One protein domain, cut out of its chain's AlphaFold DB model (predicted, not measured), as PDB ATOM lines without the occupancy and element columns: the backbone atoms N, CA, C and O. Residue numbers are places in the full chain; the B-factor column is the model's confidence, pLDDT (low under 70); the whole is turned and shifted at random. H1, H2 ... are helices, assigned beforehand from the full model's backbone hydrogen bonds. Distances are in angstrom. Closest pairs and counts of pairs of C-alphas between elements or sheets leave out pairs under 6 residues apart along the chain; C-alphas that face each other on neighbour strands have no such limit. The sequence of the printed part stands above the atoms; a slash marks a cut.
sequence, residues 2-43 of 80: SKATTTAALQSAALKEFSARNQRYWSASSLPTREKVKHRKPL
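This is residues 2 to 43 of the 80 residues of an uncharacterized protein of Cronobacter universalis NCTC 9529 (UniProt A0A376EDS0). One long helix, H1, makes the length, and past its last residue the chain folds back through a short helix, H2, as a small hook. Residues 2 to 17, of which 6 to 17 belong to H1, stand free. The printed part has 42 residues with two named helices, H1 then H2, and no named strand: all helix. It is extended, with a radius of gyration of the C-alphas of 14.4 A and spans of 45 by 17 by 10 A.

Go from H1, residues 6 to 28, over a tight link of 4 residues to H2, residues 33 to 38. The two are close but not clearly touching; their closest C-alphas, of Trp 26 and Lys 36, are 7.4 A apart. Their lines stand at a steep tilt of 63 degrees, opposite ways. In H1 and H2 every O i to N i+4 pair is within hydrogen-bond range.

Find C-alpha 6 at (-34.984, 35.365, -47.513); from there H1 runs 32.9 A to C-alpha 28 at (-55.285, 11.027, -38.755). H2 runs 8.9 A from Thr 33 to C-alpha 38 at (-44.130, 6.419, -29.136).

The C-alphas farthest apart, of Ser 2 and Pro 32, are 44.8 A apart. The printed part has no cut. Look for pLDDT under 70 at residues 2 to 4 and residue 7.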
ATOM      1  N   SER A   2     -40.687  46.502 -44.148       53.66
ATOM      2  CA  SER A   2     -39.342  45.924 -44.293       53.66
ATOM      3  C   SER A   2     -39.479  44.533 -44.915       53.66
ATOM      4  O   SER A   2     -40.298  43.721 -44.482       53.66
ATOM      5  N   LYS A   3     -38.749  44.281 -46.006       60.00
ATOM      6  CA  LYS A   3     -38.748  42.964 -46.645       60.00
ATOM      7  C   LYS A   3     -38.152  41.974 -45.648       60.00
ATOM      8  O   LYS A   3     -37.009  42.146 -45.224       60.00
ATOM      9  N   ALA A   4     -38.928  40.962 -45.266       61.78
ATOM     10  CA  ALA A   4     -38.403  39.840 -44.503       61.78
ATOM     11  C   ALA A   4     -37.208  39.264 -45.271       61.78
ATOM     12  O   ALA A   4     -37.295  39.034 -46.479       61.78
ATOM     13  N   THR A   5     -36.082  39.074 -44.588       73.06
ATOM     14  CA  THR A   5     -34.907  38.448 -45.192       73.06
ATOM     15  C   THR A   5     -35.299  37.080 -45.753       73.06
ATOM     16  O   THR A   5     -36.130  36.378 -45.173       73.06
ATOM     17  N   THR A   6     -34.707  36.668 -46.878       75.00
ATOM     18  CA  THR A   6     -34.984  35.365 -47.513       75.00
ATOM     19  C   THR A   6     -34.879  34.211 -46.510       75.00
ATOM     20  O   THR A   6     -35.664  33.267 -46.548       75.00
ATOM     21  N   THR A   7     -33.977  34.324 -45.532       69.94
ATOM     22  CA  THR A   7     -33.847  33.390 -44.409       69.94
ATOM     23  C   THR A   7     -35.071  33.369 -43.489       69.94
ATOM     24  O   THR A   7     -35.543  32.288 -43.150       69.94
ATOM     25  N   ALA A   8     -35.636  34.521 -43.123       71.12
ATOM     26  CA  ALA A   8     -36.841  34.609 -42.297       71.12
ATOM     27  C   ALA A   8     -38.086  34.049 -43.012       71.12
ATOM     28  O   ALA A   8     -38.933  33.405 -42.386       71.12
ATOM     29  N   ALA A   9     -38.178  34.238 -44.332       76.19
ATOM     30  CA  ALA A   9     -39.238  33.648 -45.147       76.19
ATOM     31  C   ALA A   9     -39.121  32.113 -45.202       76.19
ATOM     32  O   ALA A   9     -40.104  31.410 -44.962       76.19
ATOM     33  N   LEU A  10     -37.909  31.589 -45.425       76.19
ATOM     34  CA  LEU A  10     -37.633  30.148 -45.416       76.19
ATOM     35  C   LEU A  10     -37.911  29.509 -44.047       76.19
ATOM     36  O   LEU A  10     -38.507  28.436 -43.982       76.19
ATOM     37  N   GLN A  11     -37.540  30.178 -42.953       73.44
ATOM     38  CA  GLN A  11     -37.851  29.728 -41.591       73.44
ATOM     39  C   GLN A  11     -39.361  29.643 -41.362       73.44
ATOM     40  O   GLN A  11     -39.865  28.637 -40.866       73.44
ATOM     41  N   SER A  12     -40.088  30.689 -41.757       75.38
ATOM     42  CA  SER A  12     -41.540  30.759 -41.584       75.38
ATOM     43  C   SER A  12     -42.261  29.666 -42.377       75.38
ATOM     44  O   SER A  12     -43.190  29.040 -41.865       75.38
ATOM     45  N   ALA A  13     -41.809  29.394 -43.605       79.75
ATOM     46  CA  ALA A  13     -42.320  28.299 -44.426       79.75
ATOM     47  C   ALA A  13     -42.035  26.925 -43.793       79.75
ATOM     48  O   ALA A  13     -42.950  26.113 -43.658       79.75
ATOM     49  N   ALA A  14     -40.803  26.694 -43.326       77.75
ATOM     50  CA  ALA A  14     -40.411  25.438 -42.687       77.75
ATOM     51  C   ALA A  14     -41.212  25.155 -41.402       77.75
ATOM     52  O   ALA A  14     -41.657  24.027 -41.180       77.75
ATOM     53  N   LEU A  15     -41.447  26.178 -40.573       79.06
ATOM     54  CA  LEU A  15     -42.254  26.053 -39.356       79.06
ATOM     55  C   LEU A  15     -43.721  25.737 -39.669       79.06
ATOM     56  O   LEU A  15     -44.295  24.859 -39.022       79.06
ATOM     57  N   LYS A  16     -44.313  26.402 -40.672       83.88
ATOM     58  CA  LYS A  16     -45.683  26.114 -41.132       83.88
ATOM     59  C   LYS A  16     -45.827  24.687 -41.651       83.88
ATOM     60  O   LYS A  16     -46.810  24.016 -41.350       83.88
ATOM     61  N   GLU A  17     -44.857  24.205 -42.420       82.81
ATOM     62  CA  GLU A  17     -44.906  22.842 -42.945       82.81
ATOM     63  C   GLU A  17     -44.752  21.799 -41.826       82.81
ATOM     64  O   GLU A  17     -45.465  20.793 -41.798       82.81
ATOM     65  N   PHE A  18     -43.863  22.057 -40.861       79.31
ATOM     66  CA  PHE A  18     -43.683  21.200 -39.692       79.31
ATOM     67  C   PHE A  18     -44.954  21.112 -38.841       79.31
ATOM     68  O   PHE A  18     -45.378  20.006 -38.490       79.31
ATOM     69  N   SER A  19     -45.584  22.251 -38.534       80.56
ATOM     70  CA  SER A  19     -46.814  22.280 -37.740       80.56
ATOM     71  C   SER A  19     -47.962  21.574 -38.462       80.56
ATOM     72  O   SER A  19     -48.613  20.722 -37.860       80.56
ATOM     73  N   ALA A  20     -48.143  21.826 -39.762       85.75
ATOM     74  CA  ALA A  20     -49.168  21.171 -40.573       85.75
ATOM     75  C   ALA A  20     -48.973  19.647 -40.641       85.75
ATOM     76  O   ALA A  20     -49.929  18.883 -40.503       85.75
ATOM     77  N   ARG A  21     -47.731  19.172 -40.809       82.56
ATOM     78  CA  ARG A  21     -47.419  17.734 -40.820       82.56
ATOM     79  C   ARG A  21     -47.714  17.081 -39.474       82.56
ATOM     80  O   ARG A  21     -48.271  15.986 -39.435       82.56
ATOM     81  N   ASN A  22     -47.356  17.756 -38.385       84.06
ATOM     82  CA  ASN A  22     -47.652  17.284 -37.042       84.06
ATOM     83  C   ASN A  22     -49.172  17.215 -36.837       84.06
ATOM     84  O   ASN A  22     -49.677  16.168 -36.451       84.06
ATOM     85  N   GLN A  23     -49.910  18.271 -37.187       86.88
ATOM     86  CA  GLN A  23     -51.369  18.298 -37.084       86.88
ATOM     87  C   GLN A  23     -52.022  17.143 -37.852       86.88
ATOM     88  O   GLN A  23     -52.844  16.446 -37.271       86.88
ATOM     89  N   ARG A  24     -51.600  16.876 -39.098       86.94
ATOM     90  CA  ARG A  24     -52.091  15.733 -39.893       86.94
ATOM     91  C   ARG A  24     -51.844  14.391 -39.207       86.94
ATOM     92  O   ARG A  24     -52.724  13.541 -39.201       86.94
ATOM     93  N   TYR A  25     -50.664  14.194 -38.618       85.31
ATOM     94  CA  TYR A  25     -50.357  12.974 -37.866       85.31
ATOM     95  C   TYR A  25     -51.256  12.831 -36.630       85.31
ATOM     96  O   TYR A  25     -51.822  11.765 -36.386       85.31
ATOM     97  N   TRP A  26     -51.429  13.917 -35.875       84.31
ATOM     98  CA  TRP A  26     -52.274  13.923 -34.685       84.31
ATOM     99  C   TRP A  26     -53.752  13.727 -35.015       84.31
ATOM    100  O   TRP A  26     -54.423  13.024 -34.266       84.31
ATOM    101  N   SER A  27     -54.248  14.281 -36.122       86.19
ATOM    102  CA  SER A  27     -55.649  14.155 -36.529       86.19
ATOM    103  C   SER A  27     -55.966  12.821 -37.206       86.19
ATOM    104  O   SER A  27     -57.050  12.295 -37.002       86.19
ATOM    105  N   ALA A  28     -55.046  12.263 -38.002       85.12
ATOM    106  CA  ALA A  28     -55.285  11.027 -38.755       85.12
ATOM    107  C   ALA A  28     -55.060   9.750 -37.931       85.12
ATOM    108  O   ALA A  28     -55.524   8.678 -38.306       85.12
ATOM    109  N   SER A  29     -54.314   9.833 -36.828       79.56
ATOM    110  CA  SER A  29     -54.036   8.662 -35.999       79.56
ATOM    111  C   SER A  29     -55.208   8.348 -35.064       79.56
ATOM    112  O   SER A  29     -55.632   9.201 -34.284       79.56
ATOM    113  N   SER A  30     -55.673   7.101 -35.084       86.25
ATOM    114  CA  SER A  30     -56.648   6.552 -34.129       86.25
ATOM    115  C   SER A  30     -56.022   6.117 -32.799       86.25
ATOM    116  O   SER A  30     -56.734   5.719 -31.882       86.25
ATOM    117  N   LEU A  31     -54.691   6.184 -32.677       84.00
ATOM    118  CA  LEU A  31     -53.976   5.733 -31.486       84.00
ATOM    119  C   LEU A  31     -54.283   6.626 -30.269       84.00
ATOM    120  O   LEU A  31     -54.517   7.821 -30.426       84.00
ATOM    121  N   PRO A  32     -54.203   6.117 -29.034       86.62
ATOM    122  CA  PRO A  32     -54.170   6.958 -27.838       86.62
ATOM    123  C   PRO A  32     -52.962   7.909 -27.832       86.62
ATOM    124  O   PRO A  32     -51.912   7.612 -28.400       86.62
ATOM    125  N   THR A  33     -53.053   9.046 -27.135       84.75
ATOM    126  CA  THR A  33     -51.995  10.081 -27.113       84.75
ATOM    127  C   THR A  33     -50.608   9.528 -26.765       84.75
ATOM    128  O   THR A  33     -49.629   9.889 -27.414       84.75
ATOM    129  N   ARG A  34     -50.508   8.613 -25.787       85.44
ATOM    130  CA  ARG A  34     -49.227   7.991 -25.386       85.44
ATOM    131  C   ARG A  34     -48.603   7.157 -26.511       85.44
ATOM    132  O   ARG A  34     -47.404   7.251 -26.758       85.44
ATOM    133  N   GLU A  35     -49.426   6.405 -27.233       84.81
ATOM    134  CA  GLU A  35     -49.021   5.578 -28.374       84.81
ATOM    135  C   GLU A  35     -48.605   6.453 -29.568       84.81
ATOM    136  O   GLU A  35     -47.566   6.213 -30.188       84.81
ATOM    137  N   LYS A  36     -49.329   7.552 -29.833       86.06
ATOM    138  CA  LYS A  36     -48.949   8.534 -30.867       86.06
ATOM    139  C   LYS A  36     -47.559   9.116 -30.628       86.06
ATOM    140  O   LYS A  36     -46.824   9.321 -31.593       86.06
ATOM    141  N   VAL A  37     -47.192   9.385 -29.373       84.38
ATOM    142  CA  VAL A  37     -45.846   9.874 -29.027       84.38
ATOM    143  C   VAL A  37     -44.792   8.805 -29.310       84.38
ATOM    144  O   VAL A  37     -43.774   9.119 -29.922       84.38
ATOM    145  N   LYS A  38     -45.052   7.548 -28.933       85.69
ATOM    146  CA  LYS A  38     -44.130   6.419 -29.136       85.69
ATOM    147  C   LYS A  38     -43.853   6.139 -30.617       85.69
ATOM    148  O   LYS A  38     -42.711   5.891 -30.990       85.69
ATOM    149  N   HIS A  39     -44.881   6.216 -31.462       83.75
ATOM    150  CA  HIS A  39     -44.778   5.944 -32.902       83.75
ATOM    151  C   HIS A  39     -44.456   7.177 -33.752       83.75
ATOM    152  O   HIS A  39     -44.374   7.093 -34.983       83.75
ATOM    153  N   ARG A  40     -44.252   8.336 -33.119       80.81
ATOM    154  CA  ARG A  40     -43.907   9.563 -33.830       80.81
ATOM    155  C   ARG A  40     -42.574   9.368 -34.546       80.81
ATOM    156  O   ARG A  40     -41.545   9.136 -33.915       80.81
ATOM    157  N   LYS A  41     -42.579   9.528 -35.873       75.62
ATOM    158  CA  LYS A  41     -41.345   9.445 -36.661       75.62
ATOM    159  C   LYS A  41     -40.334  10.485 -36.156       75.62
ATOM    160  O   LYS A  41     -40.702  11.660 -36.024       75.62
ATOM    161  N   PRO A  42     -39.077  10.085 -35.900       73.00
ATOM    162  CA  PRO A  42     -38.039  11.027 -35.525       73.00
ATOM    163  C   PRO A  42     -37.830  12.028 -36.659       73.00
ATOM    164  O   PRO A  42     -37.941  11.699 -37.844       73.00
ATOM    165  N   LEU A  43     -37.541  13.275 -36.290       70.75
ATOM    166  CA  LEU A  43     -37.208  14.297 -37.271       70.75
ATOM    167  C   LEU A  43     -35.913  13.888 -37.969       70.75
ATOM    168  O   LEU A  43     -34.876  13.715 -37.330       70.75
TER     169      LEU A  43